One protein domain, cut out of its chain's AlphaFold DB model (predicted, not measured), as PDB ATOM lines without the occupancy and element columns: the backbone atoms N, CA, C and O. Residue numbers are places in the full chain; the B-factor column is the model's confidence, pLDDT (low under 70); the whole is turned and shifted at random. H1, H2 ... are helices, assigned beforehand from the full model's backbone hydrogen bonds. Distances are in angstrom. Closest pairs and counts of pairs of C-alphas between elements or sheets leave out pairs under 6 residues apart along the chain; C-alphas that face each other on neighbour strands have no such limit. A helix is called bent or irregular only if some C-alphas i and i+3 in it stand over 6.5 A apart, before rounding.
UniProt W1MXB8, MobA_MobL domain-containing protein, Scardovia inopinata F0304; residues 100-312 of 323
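What this domain is: This is residues 100 to 312 of the 323 residues of the protein "MobA_MobL domain-containing protein" of Scardovia inopinata F0304 (UniProt W1MXB8). Two very long helices, H7 and H4a, the long arm of the bent H4, run side by side in opposite ways as a rod; H1 joins part of both in an up-and-down bundle, each running against the one before. At one end H2 and H3 cross H7 and residues 148 to 154 stick out; at the other H4b, H5 and H6 make a small head. The printed part has 213 residues, with seven named helices, H1 to H7 in order, and no named strand: all helix. It is extended, radius of gyration of the C-alphas 29.6 A, spans 96 by 38 by 26 A.

Where its parts are: H4, residues 175 to 228, is one helix by its hydrogen bonds but bent, C-alphas 218 and 221 being 7.1 A apart; its arms are H4a, 175 to 218, 63.2 A long, and H4b, 221 to 228. H7, residues 267 to 312, 67.4 A long, ends at C-alpha (239.834, 164.145, 84.803). H1, residues 100 to 125, begins at C-alpha (212.611, 175.230, 53.108). H2 is residues 134 to 145, H3 150 to 169, H5 231 to 240, H6 242 to 260. H5 is irregular, only just: C-alphas 232 and 235 are 6.6 A apart.

How they stand to each other: H4a touches H7 at a shallow tilt of 24 degrees, closest C-alphas Ile 203 and Val 274, 5.5 A. H1 touches residues 175 to 193 of H4a, closest C-alphas Ser 120 and Tyr 179, 5.1 A. H3 touches H7 at a steep 65 degrees, closest C-alphas Leu 163 and Ala 297, 6.0 A. H6 touches H4a, closest C-alphas Met 212 and Ala 251, 5.1 A. H4b and H5, a hairpin, only just touch, with 3 pairs of C-alphas within 8 A. Every O i to N i+4 pair is within hydrogen-bond range except in H5, 4 of 6, and H7, 40 of 42.

The domain as a whole: The C-alphas farthest apart, Lys 130 and Arg 232, are 96.9 A apart. The printed part has no cut and no long link. pLDDT is under 70 at residues 127 to 132, 146 and 312.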
ATOM      1  N   THR A 100     211.685 176.348  52.882       89.00
ATOM      2  CA  THR A 100     212.611 175.230  53.108       89.00
ATOM      3  C   THR A 100     213.738 175.621  54.065       89.00
ATOM      4  O   THR A 100     214.057 174.852  54.976       89.00
ATOM      5  N   ALA A 101     214.312 176.815  53.908       89.62
ATOM      6  CA  ALA A 101     215.329 177.349  54.810       89.62
ATOM      7  C   ALA A 101     214.779 177.543  56.233       89.62
ATOM      8  O   ALA A 101     215.403 177.104  57.201       89.62
ATOM      9  N   GLN A 102     213.577 178.104  56.360       88.88
ATOM     10  CA  GLN A 102     212.871 178.278  57.630       88.88
ATOM     11  C   GLN A 102     212.574 176.933  58.308       88.88
ATOM     12  O   GLN A 102     212.898 176.731  59.478       88.88
ATOM     13  N   ASN A 103     212.030 175.958  57.572       90.38
ATOM     14  CA  ASN A 103     211.779 174.614  58.100       90.38
ATOM     15  C   ASN A 103     213.078 173.914  58.540       90.38
ATOM     16  O   ASN A 103     213.087 173.192  59.543       90.38
ATOM     17  N   ARG A 104     214.185 174.123  57.813       91.56
ATOM     18  CA  ARG A 104     215.508 173.608  58.188       91.56
ATOM     19  C   ARG A 104     215.995 174.236  59.493       91.56
ATOM     20  O   ARG A 104     216.436 173.491  60.366       91.56
ATOM     21  N   LEU A 105     215.875 175.556  59.636       90.19
ATOM     22  CA  LEU A 105     216.241 176.287  60.851       90.19
ATOM     23  C   LEU A 105     215.470 175.763  62.069       90.19
ATOM     24  O   LEU A 105     216.082 175.403  63.072       90.19
ATOM     25  N   LEU A 106     214.144 175.634  61.955       89.06
ATOM     26  CA  LEU A 106     213.299 175.082  63.018       89.06
ATOM     27  C   LEU A 106     213.729 173.657  63.395       89.06
ATOM     28  O   LEU A 106     213.887 173.328  64.569       89.06
ATOM     29  N   LYS A 107     213.977 172.794  62.403       90.62
ATOM     30  CA  LYS A 107     214.431 171.418  62.652       90.62
ATOM     31  C   LYS A 107     215.788 171.378  63.365       90.62
ATOM     32  O   LYS A 107     215.964 170.572  64.277       90.62
ATOM     33  N   GLU A 108     216.729 172.223  62.949       91.62
ATOM     34  CA  GLU A 108     218.058 172.339  63.555       91.62
ATOM     35  C   GLU A 108     217.959 172.786  65.015       91.62
ATOM     36  O   GLU A 108     218.487 172.107  65.896       91.62
ATOM     37  N   ILE A 109     217.233 173.872  65.281       90.44
ATOM     38  CA  ILE A 109     217.054 174.414  66.631       90.44
ATOM     39  C   ILE A 109     216.353 173.400  67.533       90.44
ATOM     40  O   ILE A 109     216.857 173.119  68.619       90.44
ATOM     41  N   LYS A 110     215.281 172.749  67.055       91.25
ATOM     42  CA  LYS A 110     214.607 171.669  67.794       91.25
ATOM     43  C   LYS A 110     215.589 170.583  68.233       91.25
ATOM     44  O   LYS A 110     215.544 170.130  69.373       91.25
ATOM     45  N   ALA A 111     216.444 170.122  67.322       92.06
ATOM     46  CA  ALA A 111     217.373 169.037  67.614       92.06
ATOM     47  C   ALA A 111     218.432 169.463  68.640       92.06
ATOM     48  O   ALA A 111     218.713 168.716  69.580       92.06
ATOM     49  N   ARG A 112     218.986 170.670  68.484       92.94
ATOM     50  CA  ARG A 112     219.989 171.225  69.399       92.94
ATOM     51  C   ARG A 112     219.411 171.446  70.793       92.94
ATOM     52  O   ARG A 112     219.957 170.916  71.753       92.94
ATOM     53  N   ILE A 113     218.271 172.128  70.900       91.56
ATOM     54  CA  ILE A 113     217.657 172.450  72.192       91.56
ATOM     55  C   ILE A 113     217.223 171.194  72.950       91.56
ATOM     56  O   ILE A 113     217.438 171.097  74.150       91.56
ATOM     57  N   THR A 114     216.718 170.176  72.244       91.12
ATOM     58  CA  THR A 114     216.363 168.882  72.852       91.12
ATOM     59  C   THR A 114     217.595 168.171  73.414       91.12
ATOM     60  O   THR A 114     217.555 167.610  74.507       91.12
ATOM     61  N   ARG A 115     218.717 168.206  72.682       93.62
ATOM     62  CA  ARG A 115     219.982 167.623  73.141       93.62
ATOM     63  C   ARG A 115     220.521 168.357  74.368       93.62
ATOM     64  O   ARG A 115     220.931 167.702  75.320       93.62
ATOM     65  N   LEU A 116     220.521 169.689  74.334       92.00
ATOM     66  CA  LEU A 116     220.964 170.523  75.452       92.00
ATOM     67  C   LEU A 116     220.091 170.313  76.686       92.00
ATOM     68  O   LEU A 116     220.626 170.145  77.776       92.00
ATOM     69  N   TYR A 117     218.772 170.249  76.514       91.69
ATOM     70  CA  TYR A 117     217.831 169.952  77.588       91.69
ATOM     71  C   TYR A 117     218.161 168.618  78.264       91.69
ATOM     72  O   TYR A 117     218.401 168.580  79.465       91.69
ATOM     73  N   ASN A 118     218.278 167.537  77.488       91.81
ATOM     74  CA  ASN A 118     218.604 166.219  78.039       91.81
ATOM     75  C   ASN A 118     219.962 166.203  78.757       91.81
ATOM     76  O   ASN A 118     220.078 165.618  79.829       91.81
ATOM     77  N   TRP A 119     220.977 166.858  78.186       92.44
ATOM     78  CA  TRP A 119     222.306 166.947  78.793       92.44
ATOM     79  C   TRP A 119     222.294 167.761  80.095       92.44
ATOM     80  O   TRP A 119     222.749 167.276  81.124       92.44
ATOM     81  N   SER A 120     221.730 168.969  80.077       88.69
ATOM     82  CA  SER A 120     221.650 169.845  81.255       88.69
ATOM     83  C   SER A 120     220.821 169.216  82.381       88.69
ATOM     84  O   SER A 120     221.211 169.297  83.541       88.69
ATOM     85  N   LYS A 121     219.754 168.478  82.043       89.56
ATOM     86  CA  LYS A 121     218.972 167.678  82.995       89.56
ATOM     87  C   LYS A 121     219.811 166.593  83.673       89.56
ATOM     88  O   LYS A 121     219.724 166.428  84.885       89.56
ATOM     89  N   GLN A 122     220.617 165.856  82.906       87.94
ATOM     90  CA  GLN A 122     221.521 164.835  83.453       87.94
ATOM     91  C   GLN A 122     222.578 165.456  84.371       87.94
ATOM     92  O   GLN A 122     222.854 164.922  85.440       87.94
ATOM     93  N   GLN A 123     223.138 166.597  83.972       82.62
ATOM     94  CA  GLN A 123     224.150 167.295  84.758       82.62
ATOM     95  C   GLN A 123     223.586 167.891  86.053       82.62
ATOM     96  O   GLN A 123     224.248 167.822  87.083       82.62
ATOM     97  N   ALA A 124     222.360 168.422  86.024       81.44
ATOM     98  CA  ALA A 124     221.675 168.937  87.210       81.44
ATOM     99  C   ALA A 124     221.257 167.829  88.197       81.44
ATOM    100  O   ALA A 124     221.146 168.092  89.390       81.44
ATOM    101  N   ALA A 125     221.030 166.603  87.710       81.06
ATOM    102  CA  ALA A 125     220.683 165.445  88.539       81.06
ATOM    103  C   ALA A 125     221.901 164.752  89.182       81.06
ATOM    104  O   ALA A 125     221.733 163.969  90.116       81.06
ATOM    105  N   ALA A 126     223.122 165.008  88.700       74.94
ATOM    106  CA  ALA A 126     224.341 164.490  89.314       74.94
ATOM    107  C   ALA A 126     224.643 165.254  90.623       74.94
ATOM    108  O   ALA A 126     224.703 166.481  90.611       74.94
ATOM    109  N   LEU A 127     224.826 164.523  91.732       54.31
ATOM    110  CA  LEU A 127     224.914 165.043  93.109       54.31
ATOM    111  C   LEU A 127     225.904 166.221  93.304       54.31
ATOM    112  O   LEU A 127     226.939 166.286  92.629       54.31
ATOM    113  N   PRO A 128     225.611 167.135  94.254       54.16
ATOM    114  CA  PRO A 128     226.334 168.382  94.475       54.16
ATOM    115  C   PRO A 128     227.527 168.188  95.423       54.16
ATOM    116  O   PRO A 128     227.577 168.780  96.495       54.16
ATOM    117  N   GLU A 129     228.518 167.383  95.052       44.44
ATOM    118  CA  GLU A 129     229.800 167.438  95.760       44.44
ATOM    119  C   GLU A 129     230.703 168.458  95.068       44.44
ATOM    120  O   GLU A 129     231.293 168.183  94.026       44.44
ATOM    121  N   LYS A 130     230.702 169.683  95.618       53.09
ATOM    122  CA  LYS A 130     231.635 170.793  95.335       53.09
ATOM    123  C   LYS A 130     232.095 170.885  93.875       53.09
ATOM    124  O   LYS A 130     233.289 170.864  93.588       53.09
ATOM    125  N   LYS A 131     231.154 171.014  92.937       55.28
ATOM    126  CA  LYS A 131     231.527 171.364  91.566       55.28
ATOM    127  C   LYS A 131     231.777 172.874  91.497       55.28
ATOM    128  O   LYS A 131     230.902 173.623  91.933       55.28
ATOM    129  N   PRO A 132     232.936 173.315  90.975       61.50
ATOM    130  CA  PRO A 132     233.229 174.729  90.779       61.50
ATOM    131  C   PRO A 132     232.128 175.400  89.953       61.50
ATOM    132  O   PRO A 132     231.452 174.727  89.161       61.50
ATOM    133  N   SER A 133     231.957 176.713  90.133       76.44
ATOM    134  CA  SER A 133     231.045 177.534  89.322       76.44
ATOM    135  C   SER A 133     231.250 177.226  87.834       76.44
ATOM    136  O   SER A 133     232.367 176.915  87.410       76.44
ATOM    137  N   ILE A 134     230.200 177.311  87.008       80.12
ATOM    138  CA  ILE A 134     230.338 177.083  85.553       80.12
ATOM    139  C   ILE A 134     231.467 177.950  84.981       80.12
ATOM    140  O   ILE A 134     232.218 177.512  84.109       80.12
ATOM    141  N   TRP A 135     231.619 179.162  85.514       80.69
ATOM    142  CA  TRP A 135     232.698 180.063  85.146       80.69
ATOM    143  C   TRP A 135     234.087 179.522  85.503       80.69
ATOM    144  O   TRP A 135     234.987 179.533  84.667       80.69
ATOM    145  N   GLU A 136     234.259 178.996  86.712       80.94
ATOM    146  CA  GLU A 136     235.520 178.402  87.160       80.94
ATOM    147  C   GLU A 136     235.884 177.173  86.317       80.94
ATOM    148  O   GLU A 136     237.034 177.032  85.904       80.94
ATOM    149  N   GLN A 137     234.902 176.332  85.971       81.50
ATOM    150  CA  GLN A 137     235.102 175.210  85.043       81.50
ATOM    151  C   GLN A 137     235.578 175.710  83.675       81.50
ATOM    152  O   GLN A 137     236.573 175.229  83.131       81.50
ATOM    153  N   LEU A 138     234.912 176.725  83.120       81.94
ATOM    154  CA  LEU A 138     235.305 177.318  81.842       81.94
ATOM    155  C   LEU A 138     236.714 177.916  81.888       81.94
ATOM    156  O   LEU A 138     237.479 177.749  80.935       81.94
ATOM    157  N   GLN A 139     237.074 178.580  82.984       82.31
ATOM    158  CA  GLN A 139     238.394 179.170  83.171       82.31
ATOM    159  C   GLN A 139     239.484 178.091  83.269       82.31
ATOM    160  O   GLN A 139     240.528 178.215  82.626       82.31
ATOM    161  N   GLN A 140     239.226 176.999  83.996       80.75
ATOM    162  CA  GLN A 140     240.131 175.848  84.080       80.75
ATOM    163  C   GLN A 140     240.337 175.181  82.712       80.75
ATOM    164  O   GLN A 140     241.476 174.918  82.320       80.75
ATOM    165  N   ALA A 141     239.260 174.973  81.945       78.94
ATOM    166  CA  ALA A 141     239.341 174.410  80.596       78.94
ATOM    167  C   ALA A 141     240.179 175.290  79.653       78.94
ATOM    168  O   ALA A 141     240.998 174.789  78.882       78.94
ATOM    169  N   GLN A 142     240.014 176.613  79.733       76.19
ATOM    170  CA  GLN A 142     240.792 177.558  78.929       76.19
ATOM    171  C   GLN A 142     242.273 177.571  79.311       76.19
ATOM    172  O   GLN A 142     243.126 177.595  78.423       76.19
ATOM    173  N   ALA A 143     242.587 177.512  80.608       75.38
ATOM    174  CA  ALA A 143     243.965 177.455  81.088       75.38
ATOM    175  C   ALA A 143     244.699 176.191  80.606       75.38
ATOM    176  O   ALA A 143     245.897 176.251  80.332       75.38
ATOM    177  N   ALA A 144     243.978 175.074  80.452       73.19
ATOM    178  CA  ALA A 144     244.517 173.812  79.948       73.19
ATOM    179  C   ALA A 144     244.717 173.783  78.418       73.19
ATOM    180  O   ALA A 144     245.612 173.097  77.931       73.19
ATOM    181  N   ALA A 145     243.917 174.526  77.646       71.38
ATOM    182  CA  ALA A 145     243.905 174.449  76.181       71.38
ATOM    183  C   ALA A 145     245.030 175.232  75.461       71.38
ATOM    184  O   ALA A 145     245.158 175.090  74.247       71.38
ATOM    185  N   GLN A 146     245.801 176.067  76.179       68.44
ATOM    186  CA  GLN A 146     246.979 176.854  75.735       68.44
ATOM    187  C   GLN A 146     247.172 176.967  74.198       68.44
ATOM    188  O   GLN A 146     248.037 176.303  73.620       68.44
ATOM    189  N   PRO A 147     246.396 177.817  73.493       77.06
ATOM    190  CA  PRO A 147     246.548 177.984  72.052       77.06
ATOM    191  C   PRO A 147     247.918 178.587  71.706       77.06
ATOM    192  O   PRO A 147     248.276 179.682  72.146       77.06
ATOM    193  N   THR A 148     248.673 177.888  70.862       76.62
ATOM    194  CA  THR A 148     250.050 178.251  70.485       76.62
ATOM    195  C   THR A 148     250.119 179.409  69.485       76.62
ATOM    196  O   THR A 148     251.083 180.171  69.477       76.62
ATOM    197  N   THR A 149     249.076 179.609  68.673       90.44
ATOM    198  CA  THR A 149     249.045 180.643  67.624       90.44
ATOM    199  C   THR A 149     248.413 181.956  68.100       90.44
ATOM    200  O   THR A 149     247.441 181.961  68.856       90.44
ATOM    201  N   ARG A 150     248.902 183.101  67.591       85.75
ATOM    202  CA  ARG A 150     248.330 184.438  67.875       85.75
ATOM    203  C   ARG A 150     246.843 184.518  67.511       85.75
ATOM    204  O   ARG A 150     246.051 185.047  68.285       85.75
ATOM    205  N   TYR A 151     246.458 183.958  66.362       87.75
ATOM    206  CA  TYR A 151     245.055 183.876  65.945       87.75
ATOM    207  C   TYR A 151     244.216 183.022  66.908       87.75
ATOM    208  O   TYR A 151     243.131 183.442  67.310       87.75
ATOM    209  N   GLY A 152     244.732 181.861  67.331       86.06
ATOM    210  CA  GLY A 152     244.072 180.986  68.301       86.06
ATOM    211  C   GLY A 152     243.834 181.670  69.647       86.06
ATOM    212  O   GLY A 152     242.730 181.580  70.176       86.06
ATOM    213  N   LYS A 153     244.817 182.430  70.148       85.56
ATOM    214  CA  LYS A 153     244.692 183.231  71.379       85.56
ATOM    215  C   LYS A 153     243.576 184.273  71.276       85.56
ATOM    216  O   LYS A 153     242.717 184.341  72.147       85.56
ATOM    217  N   VAL A 154     243.543 185.043  70.183       86.50
ATOM    218  CA  VAL A 154     242.496 186.059  69.956       86.50
ATOM    219  C   VAL A 154     241.114 185.414  69.830       86.50
ATOM    220  O   VAL A 154     240.142 185.931  70.374       86.50
ATOM    221  N   LYS A 155     241.006 184.280  69.129       86.56
ATOM    222  CA  LYS A 155     239.744 183.550  68.985       86.56
ATOM    223  C   LYS A 155     239.251 183.000  70.325       86.56
ATOM    224  O   LYS A 155     238.086 183.201  70.647       86.56
ATOM    225  N   ALA A 156     240.124 182.363  71.104       84.88
ATOM    226  CA  ALA A 156     239.788 181.835  72.423       84.88
ATOM    227  C   ALA A 156     239.301 182.944  73.367       84.88
ATOM    228  O   ALA A 156     238.288 182.763  74.030       84.88
ATOM    229  N   LEU A 157     239.956 184.112  73.350       84.06
ATOM    230  CA  LEU A 157     239.554 185.267  74.155       84.06
ATOM    231  C   LEU A 157     238.192 185.845  73.734       84.06
ATOM    232  O   LEU A 157     237.374 186.210  74.571       84.06
ATOM    233  N   LYS A 158     237.912 185.913  72.426       86.88
ATOM    234  CA  LYS A 158     236.588 186.334  71.937       86.88
ATOM    235  C   LYS A 158     235.495 185.340  72.330       86.88
ATOM    236  O   LYS A 158     234.404 185.753  72.709       86.88
ATOM    237  N   GLU A 159     235.777 184.042  72.229       84.44
ATOM    238  CA  GLU A 159     234.839 182.990  72.628       84.44
ATOM    239  C   GLU A 159     234.598 183.007  74.145       84.44
ATOM    240  O   GLU A 159     233.450 182.900  74.568       84.44
ATOM    241  N   SER A 160     235.637 183.207  74.960       84.44
ATOM    242  CA  SER A 160     235.500 183.291  76.416       84.44
ATOM    243  C   SER A 160     234.704 184.516  76.856       84.44
ATOM    244  O   SER A 160     233.822 184.381  77.700       84.44
ATOM    245  N   ALA A 161     234.933 185.677  76.235       86.56
ATOM    246  CA  ALA A 161     234.153 186.887  76.485       86.56
ATOM    247  C   ALA A 161     232.672 186.706  76.116       86.56
ATOM    248  O   ALA A 161     231.795 187.103  76.876       86.56
ATOM    249  N   ALA A 162     232.372 186.057  74.984       87.50
ATOM    250  CA  ALA A 162     230.992 185.779  74.586       87.50
ATOM    251  C   ALA A 162     230.277 184.839  75.574       87.50
ATOM    252  O   ALA A 162     229.107 185.047  75.886       87.50
ATOM    253  N   LEU A 163     230.977 183.821  76.087       87.00
ATOM    254  CA  LEU A 163     230.436 182.922  77.110       87.00
ATOM    255  C   LEU A 163     230.237 183.635  78.446       87.00
ATOM    256  O   LEU A 163     229.212 183.426  79.085       87.00
ATOM    257  N   PHE A 164     231.179 184.492  78.843       86.38
ATOM    258  CA  PHE A 164     231.051 185.315  80.042       86.38
ATOM    259  C   PHE A 164     229.826 186.228  79.962       86.38
ATOM    260  O   PHE A 164     228.996 186.200  80.863       86.38
ATOM    261  N   ASN A 165     229.666 186.962  78.857       89.94
ATOM    262  CA  ASN A 165     228.505 187.826  78.645       89.94
ATOM    263  C   ASN A 165     227.205 187.021  78.706       89.94
ATOM    264  O   ASN A 165     226.292 187.409  79.422       89.94
ATOM    265  N   PHE A 166     227.147 185.858  78.050       91.12
ATOM    266  CA  PHE A 166     225.971 184.989  78.110       91.12
ATOM    267  C   PHE A 166     225.639 184.543  79.542       91.12
ATOM    268  O   PHE A 166     224.475 184.590  79.943       91.12
ATOM    269  N   LEU A 167     226.636 184.106  80.317       89.94
ATOM    270  CA  LEU A 167     226.433 183.691  81.707       89.94
ATOM    271  C   LEU A 167     226.000 184.872  82.583       89.94
ATOM    272  O   LEU A 167     225.065 184.725  83.363       89.94
ATOM    273  N   GLN A 168     226.627 186.037  82.417       89.25
ATOM    274  CA  GLN A 168     226.346 187.239  83.197       89.25
ATOM    275  C   GLN A 168     224.959 187.819  82.890       89.25
ATOM    276  O   GLN A 168     224.202 188.105  83.811       89.25
ATOM    277  N   GLU A 169     224.600 187.962  81.610       91.00
ATOM    278  CA  GLU A 169     223.297 188.477  81.160       91.00
ATOM    279  C   GLU A 169     222.132 187.602  81.635       91.00
ATOM    280  O   GLU A 169     221.028 188.097  81.854       91.00
ATOM    281  N   ASN A 170     222.375 186.301  81.803       90.25
ATOM    282  CA  ASN A 170     221.372 185.338  82.246       90.25
ATOM    283  C   ASN A 170     221.524 184.936  83.723       90.25
ATOM    284  O   ASN A 170     220.810 184.038  84.168       90.25
ATOM    285  N   SER A 171     222.439 185.571  84.467       88.69
ATOM    286  CA  SER A 171     222.735 185.274  85.876       88.69
ATOM    287  C   SER A 171     222.979 183.783  86.154       88.69
ATOM    288  O   SER A 171     222.475 183.229  87.129       88.69
ATOM    289  N   ILE A 172     223.727 183.110  85.277       88.44
ATOM    290  CA  ILE A 172     223.998 181.671  85.356       88.44
ATOM    291  C   ILE A 172     225.334 181.443  86.064       88.44
ATOM    292  O   ILE A 172     226.401 181.652  85.486       88.44
ATOM    293  N   SER A 173     225.270 180.936  87.290       83.81
ATOM    294  CA  SER A 173     226.433 180.558  88.102       83.81
ATOM    295  C   SER A 173     226.533 179.042  88.308       83.81
ATOM    296  O   SER A 173     227.627 178.498  88.475       83.81
ATOM    297  N   SER A 174     225.402 178.336  88.249       86.50
ATOM    298  CA  SER A 174     225.293 176.903  88.535       86.50
ATOM    299  C   SER A 174     224.723 176.087  87.373       86.50
ATOM    300  O   SER A 174     224.034 176.588  86.482       86.50
ATOM    301  N   MET A 175     224.976 174.776  87.403       85.12
ATOM    302  CA  MET A 175     224.411 173.834  86.428       85.12
ATOM    303  C   MET A 175     222.879 173.762  86.512       85.12
ATOM    304  O   MET A 175     222.210 173.554  85.500       85.12
ATOM    305  N   GLN A 176     222.316 173.981  87.701       85.62
ATOM    306  CA  GLN A 176     220.879 174.068  87.936       85.62
ATOM    307  C   GLN A 176     220.281 175.299  87.245       85.62
ATOM    308  O   GLN A 176     219.291 175.169  86.529       85.62
ATOM    309  N   GLU A 177     220.905 176.471  87.380       88.88
ATOM    310  CA  GLU A 177     220.478 177.692  86.677       88.88
ATOM    311  C   GLU A 177     220.618 177.546  85.159       88.88
ATOM    312  O   GLU A 177     219.725 177.951  84.412       88.88
ATOM    313  N   LEU A 178     221.680 176.881  84.683       89.50
ATOM    314  CA  LEU A 178     221.827 176.560  83.262       89.50
ATOM    315  C   LEU A 178     220.685 175.656  82.771       89.50
ATOM    316  O   LEU A 178     220.131 175.896  81.699       89.50
ATOM    317  N   TYR A 179     220.299 174.641  83.548       89.44
ATOM    318  CA  TYR A 179     219.151 173.787  83.231       89.44
ATOM    319  C   TYR A 179     217.835 174.577  83.192       89.44
ATOM    320  O   TYR A 179     217.038 174.390  82.266       89.44
ATOM    321  N   VAL A 180     217.618 175.496  84.138       91.69
ATOM    322  CA  VAL A 180     216.451 176.391  84.142       91.69
ATOM    323  C   VAL A 180     216.434 177.258  82.882       91.69
ATOM    324  O   VAL A 180     215.414 177.291  82.191       91.69
ATOM    325  N   LYS A 181     217.562 177.876  82.503       93.44
ATOM    326  CA  LYS A 181     217.664 178.668  81.265       93.44
ATOM    327  C   LYS A 181     217.385 177.826  80.021       93.44
ATOM    328  O   LYS A 181     216.607 178.247  79.170       93.44
ATOM    329  N   VAL A 182     217.976 176.635  79.902       92.75
ATOM    330  CA  VAL A 182     217.752 175.745  78.748       92.75
ATOM    331  C   VAL A 182     216.292 175.295  78.667       92.75
ATOM    332  O   VAL A 182     215.734 175.220  77.572       92.75
ATOM    333  N   THR A 183     215.652 175.044  79.811       91.94
ATOM    334  CA  THR A 183     214.219 174.730  79.887       91.94
ATOM    335  C   THR A 183     213.368 175.926  79.456       91.94
ATOM    336  O   THR A 183     212.440 175.761  78.666       91.94
ATOM    337  N   ALA A 184     213.706 177.141  79.898       94.06
ATOM    338  CA  ALA A 184     213.029 178.365  79.476       94.06
ATOM    339  C   ALA A 184     213.157 178.588  77.960       94.06
ATOM    340  O   ALA A 184     212.145 178.771  77.286       94.06
ATOM    341  N   MET A 185     214.366 178.454  77.403       93.38
ATOM    342  CA  MET A 185     214.597 178.532  75.955       93.38
ATOM    343  C   MET A 185     213.800 177.464  75.195       93.38
ATOM    344  O   MET A 185     213.305 177.715  74.098       93.38
ATOM    345  N   GLN A 186     213.684 176.250  75.745       92.56
ATOM    346  CA  GLN A 186     212.909 175.176  75.124       92.56
ATOM    347  C   GLN A 186     211.421 175.533  75.066       92.56
ATOM    348  O   GLN A 186     210.791 175.345  74.023       92.56
ATOM    349  N   THR A 187     210.875 176.062  76.160       93.25
ATOM    350  CA  THR A 187     209.494 176.547  76.232       93.25
ATOM    351  C   THR A 187     209.260 177.686  75.242       93.25
ATOM    352  O   THR A 187     208.323 177.610  74.448       93.25
ATOM    353  N   GLU A 188     210.146 178.684  75.216       93.06
ATOM    354  CA  GLU A 188     210.092 179.807  74.274       93.06
ATOM    355  C   GLU A 188     210.126 179.315  72.821       93.06
ATOM    356  O   GLU A 188     209.275 179.687  72.016       93.06
ATOM    357  N   TYR A 189     211.031 178.389  72.488       92.81
ATOM    358  CA  TYR A 189     211.117 177.805  71.152       92.81
ATOM    359  C   TYR A 189     209.798 177.154  70.710       92.81
ATOM    360  O   TYR A 189     209.349 177.353  69.576       92.81
ATOM    361  N   TYR A 190     209.177 176.350  71.580       90.50
ATOM    362  CA  TYR A 190     207.908 175.703  71.253       90.50
ATOM    363  C   TYR A 190     206.747 176.704  71.171       90.50
ATOM    364  O   TYR A 190     205.879 176.517  70.314       90.50
ATOM    365  N   GLY A 191     206.770 177.769  71.980       92.50
ATOM    366  CA  GLY A 191     205.847 178.903  71.886       92.50
ATOM    367  C   GLY A 191     205.950 179.612  70.535       92.50
ATOM    368  O   GLY A 191     204.999 179.583  69.753       92.50
ATOM    369  N   LEU A 192     207.141 180.113  70.192       92.94
ATOM    370  CA  LEU A 192     207.417 180.808  68.927       92.94
ATOM    371  C   LEU A 192     207.067 179.952  67.709       92.94
ATOM    372  O   LEU A 192     206.459 180.418  66.745       92.94
ATOM    373  N   ARG A 193     207.411 178.661  67.741       91.06
ATOM    374  CA  ARG A 193     207.056 177.730  66.664       91.06
ATOM    375  C   ARG A 193     205.543 177.536  66.541       91.06
ATOM    376  O   ARG A 193     205.042 177.377  65.425       91.06
ATOM    377  N   GLY A 194     204.830 177.514  67.665       89.94
ATOM    378  CA  GLY A 194     203.372 177.468  67.706       89.94
ATOM    379  C   GLY A 194     202.746 178.709  67.069       89.94
ATOM    380  O   GLY A 194     201.872 178.568  66.213       89.94
ATOM    381  N   GLU A 195     203.247 179.895  67.413       92.19
ATOM    382  CA  GLU A 195     202.801 181.179  66.858       92.19
ATOM    383  C   GLU A 195     203.055 181.284  65.352       92.19
ATOM    384  O   GLU A 195     202.137 181.602  64.598       92.19
ATOM    385  N   ILE A 196     204.251 180.910  64.887       90.88
ATOM    386  CA  ILE A 196     204.585 180.829  63.455       90.88
ATOM    387  C   ILE A 196     203.596 179.918  62.719       90.88
ATOM    388  O   ILE A 196     203.081 180.259  61.651       90.88
ATOM    389  N   ALA A 197     203.303 178.746  63.289       88.56
ATOM    390  CA  ALA A 197     202.362 177.808  62.692       88.56
ATOM    391  C   ALA A 197     200.923 178.351  62.690       88.56
ATOM    392  O   ALA A 197     200.183 178.089  61.742       88.56
ATOM    393  N   ALA A 198     200.512 179.088  63.724       89.38
ATOM    394  CA  ALA A 198     199.198 179.720  63.799       89.38
ATOM    395  C   ALA A 198     199.057 180.854  62.772       89.38
ATOM    396  O   ALA A 198     198.106 180.841  61.988       89.38
ATOM    397  N   ALA A 199     200.039 181.756  62.699       91.38
ATOM    398  CA  ALA A 199     200.076 182.846  61.729       91.38
ATOM    399  C   ALA A 199     200.049 182.312  60.289       91.38
ATOM    400  O   ALA A 199     199.241 182.757  59.476       91.38
ATOM    401  N   ALA A 200     200.846 181.282  59.982       88.25
ATOM    402  CA  ALA A 200     200.850 180.652  58.661       88.25
ATOM    403  C   ALA A 200     199.473 180.080  58.264       88.25
ATOM    404  O   ALA A 200     199.078 180.179  57.105       88.25
ATOM    405  N   ARG A 201     198.716 179.513  59.217       86.62
ATOM    406  CA  ARG A 201     197.351 179.011  58.963       86.62
ATOM    407  C   ARG A 201     196.364 180.140  58.700       86.62
ATOM    408  O   ARG A 201     195.514 180.009  57.824       86.62
ATOM    409  N   GLN A 202     196.459 181.230  59.458       91.38
ATOM    410  CA  GLN A 202     195.604 182.397  59.252       91.38
ATOM    411  C   GLN A 202     195.870 183.033  57.885       91.38
ATOM    412  O   GLN A 202     194.923 183.308  57.151       91.38
ATOM    413  N   ILE A 203     197.145 183.167  57.504       91.00
ATOM    414  CA  ILE A 203     197.553 183.640  56.175       91.00
ATOM    415  C   ILE A 203     196.973 182.740  55.076       91.00
ATOM    416  O   ILE A 203     196.389 183.251  54.125       91.00
ATOM    417  N   ASP A 204     197.075 181.413  55.204       88.50
ATOM    418  CA  ASP A 204     196.505 180.471  54.227       88.50
ATOM    419  C   ASP A 204     194.979 180.625  54.091       88.50
ATOM    420  O   ASP A 204     194.449 180.738  52.982       88.50
ATOM    421  N   GLY A 205     194.269 180.730  55.220       90.62
ATOM    422  CA  GLY A 205     192.824 180.962  55.240       90.62
ATOM    423  C   GLY A 205     192.420 182.277  54.566       90.62
ATOM    424  O   GLY A 205     191.503 182.294  53.742       90.62
ATOM    425  N   LEU A 206     193.123 183.372  54.860       93.19
ATOM    426  CA  LEU A 206     192.882 184.677  54.237       93.19
ATOM    427  C   LEU A 206     193.217 184.668  52.743       93.19
ATOM    428  O   LEU A 206     192.437 185.176  51.940       93.19
ATOM    429  N   ASN A 207     194.311 184.021  52.343       91.88
ATOM    430  CA  ASN A 207     194.669 183.857  50.936       91.88
ATOM    431  C   ASN A 207     193.617 183.050  50.169       91.88
ATOM    432  O   ASN A 207     193.286 183.397  49.034       91.88
ATOM    433  N   LYS A 208     193.020 182.022  50.786       91.31
ATOM    434  CA  LYS A 208     191.883 181.302  50.200       91.31
ATOM    435  C   LYS A 208     190.680 182.227  49.993       91.31
ATOM    436  O   LYS A 208     190.090 182.208  48.914       91.31
ATOM    437  N   ARG A 209     190.348 183.070  50.979       93.75
ATOM    438  CA  ARG A 209     189.264 184.067  50.866       93.75
ATOM    439  C   ARG A 209     189.528 185.067  49.744       93.75
ATOM    440  O   ARG A 209     188.640 185.324  48.934       93.75
ATOM    441  N   LEU A 210     190.755 185.578  49.654       93.81
ATOM    442  CA  LEU A 210     191.182 186.495  48.598       93.81
ATOM    443  C   LEU A 210     191.135 185.847  47.213       93.81
ATOM    444  O   LEU A 210     190.668 186.473  46.266       93.81
ATOM    445  N   SER A 211     191.551 184.586  47.099       92.69
ATOM    446  CA  SER A 211     191.468 183.816  45.855       92.69
ATOM    447  C   SER A 211     190.018 183.628  45.397       92.69
ATOM    448  O   SER A 211     189.692 183.913  44.247       92.69
ATOM    449  N   MET A 212     189.118 183.241  46.308       92.88
ATOM    450  CA  MET A 212     187.687 183.099  46.007       92.88
ATOM    451  C   MET A 212     187.050 184.443  45.638       92.88
ATOM    452  O   MET A 212     186.274 184.528  44.691       92.88
ATOM    453  N   TRP A 213     187.418 185.524  46.332       93.56
ATOM    454  CA  TRP A 213     186.979 186.870  45.968       93.56
ATOM    455  C   TRP A 213     187.467 187.288  44.578       93.56
ATOM    456  O   TRP A 213     186.697 187.851  43.802       93.56
ATOM    457  N   LYS A 214     188.725 186.988  44.245       93.94
ATOM    458  CA  LYS A 214     189.289 187.249  42.920       93.94
ATOM    459  C   LYS A 214     188.519 186.495  41.836       93.94
ATOM    460  O   LYS A 214     188.073 187.120  40.886       93.94
ATOM    461  N   GLN A 215     188.260 185.200  42.025       91.75
ATOM    462  CA  GLN A 215     187.445 184.401  41.097       91.75
ATOM    463  C   GLN A 215     186.027 184.964  40.928       91.75
ATOM    464  O   GLN A 215     185.512 185.014  39.813       91.75
ATOM    465  N   TYR A 216     185.400 185.420  42.015       93.06
ATOM    466  CA  TYR A 216     184.109 186.099  41.942       93.06
ATOM    467  C   TYR A 216     184.197 187.386  41.114       93.06
ATOM    468  O   TYR A 216     183.383 187.590  40.218       93.06
ATOM    469  N   SER A 217     185.178 188.245  41.404       92.25
ATOM    470  CA  SER A 217     185.354 189.541  40.745       92.25
ATOM    471  C   SER A 217     185.665 189.394  39.255       92.25
ATOM    472  O   SER A 217     185.023 190.053  38.439       92.25
ATOM    473  N   ASP A 218     186.602 188.511  38.907       92.81
ATOM    474  CA  ASP A 218     187.098 188.317  37.541       92.81
ATOM    475  C   ASP A 218     186.020 187.693  36.637       92.81
ATOM    476  O   ASP A 218     185.860 188.104  35.489       92.81
ATOM    477  N   ASN A 219     185.215 186.759  37.163       91.75
ATOM    478  CA  ASN A 219     184.199 186.041  36.381       91.75
ATOM    479  C   ASN A 219     182.796 186.677  36.446       91.75
ATOM    480  O   ASN A 219     181.880 186.274  35.720       91.75
ATOM    481  N   LYS A 220     182.598 187.704  37.282       92.19
ATOM    482  CA  LYS A 220     181.332 188.451  37.372       92.19
ATOM    483  C   LYS A 220     180.865 189.028  36.024       92.19
ATOM    484  O   LYS A 220     179.672 188.896  35.739       92.19
ATOM    485  N   PRO A 221     181.731 189.621  35.176       92.62
ATOM    486  CA  PRO A 221     181.320 190.128  33.867       92.62
ATOM    487  C   PRO A 221     180.807 189.018  32.944       92.62
ATOM    488  O   PRO A 221     179.779 189.190  32.298       92.62
ATOM    489  N   VAL A 222     181.449 187.843  32.944       88.81
ATOM    490  CA  VAL A 222     181.024 186.676  32.146       88.81
ATOM    491  C   VAL A 222     179.606 186.252  32.533       88.81
ATOM    492  O   VAL A 222     178.744 186.038  31.676       88.81
ATOM    493  N   ARG A 223     179.314 186.225  33.840       89.69
ATOM    494  CA  ARG A 223     177.965 185.945  34.340       89.69
ATOM    495  C   ARG A 223     176.952 187.018  33.923       89.69
ATOM    496  O   ARG A 223     175.827 186.672  33.563       89.69
ATOM    497  N   GLN A 224     177.327 188.296  33.960       90.50
ATOM    498  CA  GLN A 224     176.466 189.400  33.517       90.50
ATOM    499  C   GLN A 224     176.151 189.300  32.016       90.50
ATOM    500  O   GLN A 224     174.979 189.371  31.634       90.50
ATOM    501  N   CYS A 225     177.155 189.027  31.179       87.94
ATOM    502  CA  CYS A 225     176.982 188.778  29.749       87.94
ATOM    503  C   CYS A 225     176.001 187.626  29.494       87.94
ATOM    504  O   CYS A 225     175.055 187.786  28.724       87.94
ATOM    505  N   LEU A 226     176.138 186.506  30.213       87.50
ATOM    506  CA  LEU A 226     175.206 185.378  30.110       87.50
ATOM    507  C   LEU A 226     173.752 185.786  30.410       87.50
ATOM    508  O   LEU A 226     172.829 185.354  29.715       87.50
ATOM    509  N   THR A 227     173.530 186.616  31.433       85.88
ATOM    510  CA  THR A 227     172.176 187.082  31.778       85.88
ATOM    511  C   THR A 227     171.579 188.019  30.725       85.88
ATOM    512  O   THR A 227     170.375 187.942  30.466       85.88
ATOM    513  N   ALA A 228     172.412 188.832  30.067       90.31
ATOM    514  CA  ALA A 228     172.008 189.781  29.030       90.31
ATOM    515  C   ALA A 228     171.718 189.125  27.663       90.31
ATOM    516  O   ALA A 228     170.998 189.690  26.840       90.31
ATOM    517  N   LEU A 229     172.240 187.920  27.408       89.50
ATOM    518  CA  LEU A 229     172.026 187.199  26.152       89.50
ATOM    519  C   LEU A 229     170.596 186.652  26.013       89.50
ATOM    520  O   LEU A 229     169.966 186.216  26.981       89.50
ATOM    521  N   LYS A 230     170.100 186.606  24.767       87.44
ATOM    522  CA  LYS A 230     168.819 185.968  24.410       87.44
ATOM    523  C   LYS A 230     168.874 184.452  24.670       87.44
ATOM    524  O   LYS A 230     169.929 183.857  24.455       87.44
ATOM    525  N   PRO A 231     167.749 183.788  25.012       81.44
ATOM    526  CA  PRO A 231     167.730 182.369  25.390       81.44
ATOM    527  C   PRO A 231     168.464 181.420  24.430       81.44
ATOM    528  O   PRO A 231     169.194 180.552  24.889       81.44
ATOM    529  N   ARG A 232     168.350 181.627  23.109       77.88
ATOM    530  CA  ARG A 232     169.002 180.786  22.084       77.88
ATOM    531  C   ARG A 232     170.531 180.914  22.022       77.88
ATOM    532  O   ARG A 232     171.186 180.008  21.528       77.88
ATOM    533  N   ALA A 233     171.097 182.031  22.479       83.38
ATOM    534  CA  ALA A 233     172.545 182.263  22.483       83.38
ATOM    535  C   ALA A 233     173.202 181.875  23.820       83.38
ATOM    536  O   ALA A 233     174.424 181.796  23.895       83.38
ATOM    537  N   ARG A 234     172.402 181.626  24.869       85.19
ATOM    538  CA  ARG A 234     172.904 181.295  26.210       85.19
ATOM    539  C   ARG A 234     173.584 179.935  26.265       85.19
ATOM    540  O   ARG A 234     174.610 179.836  26.914       85.19
ATOM    541  N   GLU A 235     173.038 178.932  25.586       82.38
ATOM    542  CA  GLU A 235     173.575 177.562  25.601       82.38
ATOM    543  C   GLU A 235     174.996 177.522  25.024       82.38
ATOM    544  O   GLU A 235     175.940 177.177  25.723       82.38
ATOM    545  N   LYS A 236     175.189 178.067  23.815       85.69
ATOM    546  CA  LYS A 236     176.521 178.175  23.193       85.69
ATOM    547  C   LYS A 236     177.519 178.985  24.031       85.69
ATOM    548  O   LYS A 236     178.702 178.672  24.047       85.69
ATOM    549  N   PHE A 237     177.055 180.038  24.708       87.44
ATOM    550  CA  PHE A 237     177.899 180.851  25.587       87.44
ATOM    551  C   PHE A 237     178.266 180.113  26.882       87.44
ATOM    552  O   PHE A 237     179.371 180.276  27.386       87.44
ATOM    553  N   GLN A 238     177.355 179.298  27.421       85.06
ATOM    554  CA  GLN A 238     177.614 178.460  28.593       85.06
ATOM    555  C   GLN A 238     178.644 177.383  28.293       85.06
ATOM    556  O   GLN A 238     179.525 177.176  29.118       85.06
ATOM    557  N   ASP A 239     178.567 176.749  27.124       84.88
ATOM    558  CA  ASP A 239     179.555 175.750  26.716       84.88
ATOM    559  C   ASP A 239     180.942 176.388  26.556       84.88
ATOM    560  O   ASP A 239     181.931 175.871  27.076       84.88
ATOM    561  N   ALA A 240     180.998 177.557  25.904       87.75
ATOM    562  CA  ALA A 240     182.236 178.299  25.667       87.75
ATOM    563  C   ALA A 240     182.888 178.853  26.947       87.75
ATOM    564  O   ALA A 240     184.109 178.936  26.997       87.75
ATOM    565  N   HIS A 241     182.094 179.213  27.962       89.56
ATOM    566  CA  HIS A 241     182.568 179.781  29.233       89.56
ATOM    567  C   HIS A 241     182.252 178.891  30.442       89.56
ATOM    568  O   HIS A 241     181.947 179.368  31.542       89.56
ATOM    569  N   SER A 242     182.233 177.576  30.228       87.00
ATOM    570  CA  SER A 242     181.810 176.609  31.244       87.00
ATOM    571  C   SER A 242     182.719 176.627  32.477       87.00
ATOM    572  O   SER A 242     182.224 176.547  33.606       87.00
ATOM    573  N   GLU A 243     184.027 176.806  32.287       85.31
ATOM    574  CA  GLU A 243     185.016 176.864  33.366       85.31
ATOM    575  C   GLU A 243     184.878 178.142  34.202       85.31
ATOM    576  O   GLU A 243     184.812 178.081  35.432       85.31
ATOM    577  N   GLU A 244     184.772 179.304  33.559       89.69
ATOM    578  CA  GLU A 244     184.641 180.601  34.225       89.69
ATOM    579  C   GLU A 244     183.330 180.693  35.011       89.69
ATOM    580  O   GLU A 244     183.301 181.209  36.133       89.69
ATOM    581  N   LEU A 245     182.244 180.143  34.458       88.94
ATOM    582  CA  LEU A 245     180.960 180.050  35.147       88.94
ATOM    583  C   LEU A 245     181.028 179.091  36.343       88.94
ATOM    584  O   LEU A 245     180.517 179.430  37.409       88.94
ATOM    585  N   ALA A 246     181.696 177.941  36.210       88.38
ATOM    586  CA  ALA A 246     181.886 177.010  37.321       88.38
ATOM    587  C   ALA A 246     182.722 177.629  38.457       88.38
ATOM    588  O   ALA A 246     182.369 177.485  39.631       88.38
ATOM    589  N   LEU A 247     183.792 178.360  38.123       88.06
ATOM    590  CA  LEU A 247     184.613 179.097  39.088       88.06
ATOM    591  C   LEU A 247     183.813 180.205  39.786       88.06
ATOM    592  O   LEU A 247     183.902 180.352  41.005       88.06
ATOM    593  N   TYR A 248     183.002 180.958  39.038       91.62
ATOM    594  CA  TYR A 248     182.103 181.962  39.608       91.62
ATOM    595  C   TYR A 248     181.091 181.335  40.571       91.62
ATOM    596  O   TYR A 248     180.941 181.803  41.700       91.62
ATOM    597  N   ASP A 249     180.415 180.263  40.158       89.44
ATOM    598  CA  ASP A 249     179.396 179.596  40.968       89.44
ATOM    599  C   ASP A 249     180.002 178.999  42.249       89.44
ATOM    600  O   ASP A 249     179.407 179.112  43.326       89.44
ATOM    601  N   ALA A 250     181.206 178.423  42.168       89.62
ATOM    602  CA  ALA A 250     181.952 177.950  43.333       89.62
ATOM    603  C   ALA A 250     182.314 179.100  44.289       89.62
ATOM    604  O   ALA A 250     182.070 178.999  45.496       89.62
ATOM    605  N   ALA A 251     182.827 180.214  43.759       92.00
ATOM    606  CA  ALA A 251     183.154 181.396  44.549       92.00
ATOM    607  C   ALA A 251     181.913 181.999  45.224       92.00
ATOM    608  O   ALA A 251     181.963 182.357  46.399       92.00
ATOM    609  N   VAL A 252     180.772 182.062  44.531       92.56
ATOM    610  CA  VAL A 252     179.503 182.541  45.102       92.56
ATOM    611  C   VAL A 252     179.039 181.657  46.254       92.56
ATOM    612  O   VAL A 252     178.664 182.191  47.298       92.56
ATOM    613  N   ARG A 253     179.079 180.327  46.101       91.69
ATOM    614  CA  ARG A 253     178.730 179.395  47.188       91.69
ATOM    615  C   ARG A 253     179.598 179.644  48.417       91.69
ATOM    616  O   ARG A 253     179.061 179.887  49.492       91.69
ATOM    617  N   TYR A 254     180.912 179.712  48.224       91.94
ATOM    618  CA  TYR A 254     181.862 179.974  49.302       91.94
ATOM    619  C   TYR A 254     181.612 181.321  50.002       91.94
ATOM    620  O   TYR A 254     181.554 181.396  51.225       91.94
ATOM    621  N   LEU A 255     181.422 182.404  49.243       91.94
ATOM    622  CA  LEU A 255     181.162 183.731  49.810       91.94
ATOM    623  C   LEU A 255     179.804 183.808  50.531       91.94
ATOM    624  O   LEU A 255     179.670 184.552  51.503       91.94
ATOM    625  N   ASN A 256     178.804 183.052  50.076       91.12
ATOM    626  CA  ASN A 256     177.516 182.941  50.758       91.12
ATOM    627  C   ASN A 256     177.632 182.153  52.067       91.12
ATOM    628  O   ASN A 256     177.047 182.570  53.062       91.12
ATOM    629  N   GLU A 257     178.417 181.075  52.093       91.94
ATOM    630  CA  GLU A 257     178.732 180.334  53.322       91.94
ATOM    631  C   GLU A 257     179.449 181.227  54.347       91.94
ATOM    632  O   GLU A 257     179.051 181.255  55.509       91.94
ATOM    633  N   LEU A 258     180.429 182.035  53.917       90.69
ATOM    634  CA  LEU A 258     181.102 183.005  54.796       90.69
ATOM    635  C   LEU A 258     180.142 184.066  55.355       90.69
ATOM    636  O   LEU A 258     180.217 184.438  56.525       90.69
ATOM    637  N   LYS A 259     179.216 184.559  54.528       90.12
ATOM    638  CA  LYS A 259     178.175 185.485  54.998       90.12
ATOM    639  C   LYS A 259     177.242 184.819  56.004       90.12
ATOM    640  O   LYS A 259     176.873 185.451  56.988       90.12
ATOM    641  N   ALA A 260     176.867 183.563  55.762       89.94
ATOM    642  CA  ALA A 260     176.014 182.794  56.662       89.94
ATOM    643  C   ALA A 260     176.691 182.540  58.018       89.94
ATOM    644  O   ALA A 260     176.012 182.544  59.039       89.94
ATOM    645  N   SER A 261     178.024 182.411  58.055       86.88
ATOM    646  CA  SER A 261     178.793 182.346  59.305       86.88
ATOM    647  C   SER A 261     178.987 183.707  59.994       86.88
ATOM    648  O   SER A 261     179.706 183.786  60.986       86.88
ATOM    649  N   GLY A 262     178.381 184.785  59.483       84.12
ATOM    650  CA  GLY A 262     178.461 186.132  60.054       84.12
ATOM    651  C   GLY A 262     179.725 186.915  59.683       84.12
ATOM    652  O   GLY A 262     179.923 188.026  60.180       84.12
ATOM    653  N   GLU A 263     180.580 186.389  58.801       84.50
ATOM    654  CA  GLU A 263     181.779 187.101  58.366       84.50
ATOM    655  C   GLU A 263     181.449 188.155  57.300       84.50
ATOM    656  O   GLU A 263     180.753 187.908  56.309       84.50
ATOM    657  N   LYS A 264     181.999 189.362  57.470       86.31
ATOM    658  CA  LYS A 264     181.890 190.428  56.470       86.31
ATOM    659  C   LYS A 264     182.892 190.183  55.341       86.31
ATOM    660  O   LYS A 264     184.076 189.964  55.583       86.31
ATOM    661  N   ILE A 265     182.426 190.286  54.095       89.19
ATOM    662  CA  ILE A 265     183.291 190.213  52.911       89.19
ATOM    663  C   ILE A 265     184.017 191.550  52.752       89.19
ATOM    664  O   ILE A 265     183.478 192.498  52.182       89.19
ATOM    665  N   THR A 266     185.239 191.628  53.272       92.88
ATOM    666  CA  THR A 266     186.067 192.840  53.252       92.88
ATOM    667  C   THR A 266     187.457 192.536  52.677       92.88
ATOM    668  O   THR A 266     188.431 192.424  53.418       92.88
ATOM    669  N   PRO A 267     187.601 192.451  51.339       92.50
ATOM    670  CA  PRO A 267     188.857 192.053  50.696       92.50
ATOM    671  C   PRO A 267     190.050 192.936  51.077       92.50
ATOM    672  O   PRO A 267     191.132 192.420  51.331       92.50
ATOM    673  N   LYS A 268     189.837 194.254  51.199       93.94
ATOM    674  CA  LYS A 268     190.872 195.200  51.654       93.94
ATOM    675  C   LYS A 268     191.364 194.893  53.070       93.94
ATOM    676  O   LYS A 268     192.554 194.974  53.340       93.94
ATOM    677  N   HIS A 269     190.451 194.531  53.970       94.00
ATOM    678  CA  HIS A 269     190.809 194.158  55.335       94.00
ATOM    679  C   HIS A 269     191.550 192.818  55.363       94.00
ATOM    680  O   HIS A 269     192.555 192.700  56.054       94.00
ATOM    681  N   TRP A 270     191.113 191.834  54.568       95.12
ATOM    682  CA  TRP A 270     191.826 190.562  54.444       95.12
ATOM    683  C   TRP A 270     193.252 190.744  53.910       95.12
ATOM    684  O   TRP A 270     194.159 190.095  54.415       95.12
ATOM    685  N   GLN A 271     193.461 191.640  52.940       94.44
ATOM    686  CA  GLN A 271     194.799 191.991  52.440       94.44
ATOM    687  C   GLN A 271     195.669 192.615  53.533       94.44
ATOM    688  O   GLN A 271     196.759 192.113  53.795       94.44
ATOM    689  N   ALA A 272     195.160 193.641  54.222       95.75
ATOM    690  CA  ALA A 272     195.883 194.291  55.313       95.75
ATOM    691  C   ALA A 272     196.261 193.302  56.430       95.75
ATOM    692  O   ALA A 272     197.358 193.359  56.982       95.75
ATOM    693  N   GLU A 273     195.377 192.353  56.739       95.31
ATOM    694  CA  GLU A 273     195.639 191.326  57.745       95.31
ATOM    695  C   GLU A 273     196.698 190.310  57.283       95.31
ATOM    696  O   GLU A 273     197.555 189.921  58.076       95.31
ATOM    697  N   VAL A 274     196.702 189.917  56.003       94.38
ATOM    698  CA  VAL A 274     197.772 189.077  55.434       94.38
ATOM    699  C   VAL A 274     199.123 189.780  55.532       94.38
ATOM    700  O   VAL A 274     200.097 189.156  55.952       94.38
ATOM    701  N   GLU A 275     199.195 191.063  55.185       94.81
ATOM    702  CA  GLU A 275     200.423 191.857  55.283       94.81
ATOM    703  C   GLU A 275     200.910 191.947  56.735       94.81
ATOM    704  O   GLU A 275     202.071 191.645  57.023       94.81
ATOM    705  N   ARG A 276     200.000 192.257  57.667       96.88
ATOM    706  CA  ARG A 276     200.284 192.318  59.106       96.88
ATOM    707  C   ARG A 276     200.823 190.989  59.638       96.88
ATOM    708  O   ARG A 276     201.854 190.966  60.310       96.88
ATOM    709  N   LEU A 277     200.148 189.881  59.333       95.56
ATOM    710  CA  LEU A 277     200.553 188.544  59.774       95.56
ATOM    711  C   LEU A 277     201.865 188.102  59.124       95.56
ATOM    712  O   LEU A 277     202.666 187.426  59.766       95.56
ATOM    713  N   THR A 278     202.120 188.498  57.877       91.69
ATOM    714  CA  THR A 278     203.386 188.210  57.190       91.69
ATOM    715  C   THR A 278     204.545 188.942  57.863       91.69
ATOM    716  O   THR A 278     205.572 188.324  58.158       91.69
ATOM    717  N   ALA A 279     204.365 190.223  58.199       93.62
ATOM    718  CA  ALA A 279     205.344 190.994  58.960       93.62
ATOM    719  C   ALA A 279     205.586 190.384  60.352       93.62
ATOM    720  O   ALA A 279     206.738 190.161  60.732       93.62
ATOM    721  N   GLN A 280     204.523 190.014  61.076       94.25
ATOM    722  CA  GLN A 280     204.627 189.326  62.366       94.25
ATOM    723  C   GLN A 280     205.410 188.011  62.244       94.25
ATOM    724  O   GLN A 280     206.333 187.768  63.019       94.25
ATOM    725  N   ASN A 281     205.095 187.180  61.250       91.94
ATOM    726  CA  ASN A 281     205.770 185.902  61.038       91.94
ATOM    727  C   ASN A 281     207.268 186.102  60.744       91.94
ATOM    728  O   ASN A 281     208.115 185.399  61.295       91.94
ATOM    729  N   SER A 282     207.615 187.123  59.951       90.00
ATOM    730  CA  SER A 282     209.013 187.487  59.688       90.00
ATOM    731  C   SER A 282     209.768 187.870  60.971       90.00
ATOM    732  O   SER A 282     210.908 187.442  61.159       90.00
ATOM    733  N   ALA A 283     209.122 188.592  61.893       94.06
ATOM    734  CA  ALA A 283     209.706 188.968  63.178       94.06
ATOM    735  C   ALA A 283     209.920 187.748  64.089       94.06
ATOM    736  O   ALA A 283     210.999 187.599  64.665       94.06
ATOM    737  N   LEU A 284     208.953 186.825  64.154       93.56
ATOM    738  CA  LEU A 284     209.091 185.569  64.904       93.56
ATOM    739  C   LEU A 284     210.274 184.731  64.394       93.56
ATOM    740  O   LEU A 284     211.031 184.158  65.180       93.56
ATOM    741  N   TYR A 285     210.507 184.708  63.079       90.75
ATOM    742  CA  TYR A 285     211.696 184.063  62.521       90.75
ATOM    743  C   TYR A 285     213.005 184.731  62.933       90.75
ATOM    744  O   TYR A 285     213.991 184.022  63.158       90.75
ATOM    745  N   GLN A 286     213.040 186.061  63.055       92.00
ATOM    746  CA  GLN A 286     214.224 186.751  63.572       92.00
ATOM    747  C   GLN A 286     214.474 186.413  65.043       92.00
ATOM    748  O   GLN A 286     215.626 186.189  65.403       92.00
ATOM    749  N   GLN A 287     213.431 186.273  65.864       93.31
ATOM    750  CA  GLN A 287     213.572 185.836  67.260       93.31
ATOM    751  C   GLN A 287     214.148 184.415  67.352       93.31
ATOM    752  O   GLN A 287     215.132 184.182  68.052       93.31
ATOM    753  N   ILE A 288     213.636 183.474  66.553       91.62
ATOM    754  CA  ILE A 288     214.199 182.114  66.469       91.62
ATOM    755  C   ILE A 288     215.656 182.134  65.985       91.62
ATOM    756  O   ILE A 288     216.489 181.352  66.448       91.62
ATOM    757  N   LYS A 289     215.990 183.023  65.045       90.94
ATOM    758  CA  LYS A 289     217.364 183.193  64.567       90.94
ATOM    759  C   LYS A 289     218.274 183.773  65.653       90.94
ATOM    760  O   LYS A 289     219.412 183.320  65.746       90.94
ATOM    761  N   ALA A 290     217.785 184.712  66.461       91.00
ATOM    762  CA  ALA A 290     218.509 185.272  67.598       91.00
ATOM    763  C   ALA A 290     218.773 184.198  68.661       91.00
ATOM    764  O   ALA A 290     219.919 183.991  69.029       91.00
ATOM    765  N   MET A 291     217.778 183.377  69.014       91.19
ATOM    766  CA  MET A 291     217.942 182.247  69.945       91.19
ATOM    767  C   MET A 291     219.069 181.272  69.540       91.19
ATOM    768  O   MET A 291     219.629 180.554  70.370       91.19
ATOM    769  N   ARG A 292     219.449 181.235  68.256       89.38
ATOM    770  CA  ARG A 292     220.567 180.414  67.780       89.38
ATOM    771  C   ARG A 292     221.896 180.777  68.448       89.38
ATOM    772  O   ARG A 292     222.703 179.868  68.637       89.38
ATOM    773  N   THR A 293     222.149 182.048  68.767       88.56
ATOM    774  CA  THR A 293     223.398 182.464  69.432       88.56
ATOM    775  C   THR A 293     223.471 181.900  70.842       88.56
ATOM    776  O   THR A 293     224.482 181.305  71.209       88.56
ATOM    777  N   ASP A 294     222.361 181.953  71.572       89.56
ATOM    778  CA  ASP A 294     222.244 181.411  72.925       89.56
ATOM    779  C   ASP A 294     222.444 179.893  72.919       89.56
ATOM    780  O   ASP A 294     223.218 179.344  73.701       89.56
ATOM    781  N   ILE A 295     221.826 179.194  71.960       91.62
ATOM    782  CA  ILE A 295     222.020 177.748  71.782       91.62
ATOM    783  C   ILE A 295     223.492 177.422  71.510       91.62
ATOM    784  O   ILE A 295     224.006 176.435  72.034       91.62
ATOM    785  N   GLN A 296     224.184 178.231  70.702       91.19
ATOM    786  CA  GLN A 296     225.609 178.038  70.428       91.19
ATOM    787  C   GLN A 296     226.472 178.262  71.675       91.19
ATOM    788  O   GLN A 296     227.414 177.496  71.885       91.19
ATOM    789  N   ALA A 297     226.147 179.254  72.507       89.88
ATOM    790  CA  ALA A 297     226.827 179.492  73.777       89.88
ATOM    791  C   ALA A 297     226.674 178.284  74.715       89.88
ATOM    792  O   ALA A 297     227.668 177.722  75.178       89.88
ATOM    793  N   VAL A 298     225.450 177.781  74.897       91.31
ATOM    794  CA  VAL A 298     225.202 176.589  75.725       91.31
ATOM    795  C   VAL A 298     225.873 175.335  75.141       91.31
ATOM    796  O   VAL A 298     226.437 174.526  75.877       91.31
ATOM    797  N   GLU A 299     225.888 175.161  73.817       92.25
ATOM    798  CA  GLU A 299     226.612 174.057  73.167       92.25
ATOM    799  C   GLU A 299     228.118 174.095  73.429       92.25
ATOM    800  O   GLU A 299     228.752 173.038  73.490       92.25
ATOM    801  N   LYS A 300     228.695 175.290  73.554       89.75
ATOM    802  CA  LYS A 300     230.103 175.472  73.906       89.75
ATOM    803  C   LYS A 300     230.350 175.115  75.367       89.75
ATOM    804  O   LYS A 300     231.236 174.299  75.594       89.75
ATOM    805  N   ILE A 301     229.517 175.595  76.299       87.31
ATOM    806  CA  ILE A 301     229.570 175.206  77.725       87.31
ATOM    807  C   ILE A 301     229.508 173.682  77.871       87.31
ATOM    808  O   ILE A 301     230.286 173.071  78.602       87.31
ATOM    809  N   ARG A 302     228.614 173.039  77.113       90.00
ATOM    810  CA  ARG A 302     228.514 171.581  77.077       90.00
ATOM    811  C   ARG A 302     229.820 170.918  76.641       90.00
ATOM    812  O   ARG A 302     230.260 169.965  77.272       90.00
ATOM    813  N   LYS A 303     230.421 171.385  75.543       88.69
ATOM    814  CA  LYS A 303     231.665 170.804  75.011       88.69
ATOM    815  C   LYS A 303     232.823 170.950  75.993       88.69
ATOM    816  O   LYS A 303     233.524 169.972  76.213       88.69
ATOM    817  N   THR A 304     232.979 172.121  76.604       84.88
ATOM    818  CA  THR A 304     234.035 172.361  77.597       84.88
ATOM    819  C   THR A 304     233.853 171.482  78.832       84.88
ATOM    820  O   THR A 304     234.821 170.906  79.314       84.88
ATOM    821  N   ALA A 305     232.615 171.301  79.305       83.25
ATOM    822  CA  ALA A 305     232.323 170.395  80.415       83.25
ATOM    823  C   ALA A 305     232.624 168.924  80.062       83.25
ATOM    824  O   ALA A 305     233.226 168.202  80.857       83.25
ATOM    825  N   ASP A 306     232.254 168.481  78.854       84.00
ATOM    826  CA  ASP A 306     232.553 167.127  78.370       84.00
ATOM    827  C   ASP A 306     234.078 166.894  78.227       84.00
ATOM    828  O   ASP A 306     234.560 165.788  78.480       84.00
ATOM    829  N   GLU A 307     234.844 167.910  77.814       83.25
ATOM    830  CA  GLU A 307     236.309 167.866  77.690       83.25
ATOM    831  C   GLU A 307     237.001 167.784  79.058       83.25
ATOM    832  O   GLU A 307     237.874 166.932  79.245       83.25
ATOM    833  N   LEU A 308     236.562 168.587  80.033       79.38
ATOM    834  CA  LEU A 308     237.053 168.522  81.413       79.38
ATOM    835  C   LEU A 308     236.832 167.138  82.021       79.38
ATOM    836  O   LEU A 308     237.794 166.509  82.460       79.38
ATOM    837  N   ALA A 309     235.611 166.607  81.928       78.94
ATOM    838  CA  ALA A 309     235.275 165.289  82.463       78.94
ATOM    839  C   ALA A 309     236.094 164.151  81.821       78.94
ATOM    840  O   ALA A 309     236.342 163.119  82.446       78.94
ATOM    841  N   ARG A 310     236.520 164.306  80.558       78.88
ATOM    842  CA  ARG A 310     237.445 163.360  79.908       78.88
ATOM    843  C   ARG A 310     238.865 163.505  80.442       78.88
ATOM    844  O   ARG A 310     239.511 162.489  80.685       78.88
ATOM    845  N   SER A 311     239.337 164.738  80.622       74.00
ATOM    846  CA  SER A 311     240.678 165.015  81.141       74.00
ATOM    847  C   SER A 311     240.858 164.502  82.575       74.00
ATOM    848  O   SER A 311     241.860 163.854  82.868       74.00
ATOM    849  N   GLU A 312     239.848 164.668  83.432       69.69
ATOM    850  CA  GLU A 312     239.834 164.145  84.803       69.69
ATOM    851  C   GLU A 312     239.924 162.616  84.816       69.69
ATOM    852  O   GLU A 312     240.827 162.059  85.435       69.69
TER     853      GLU A 312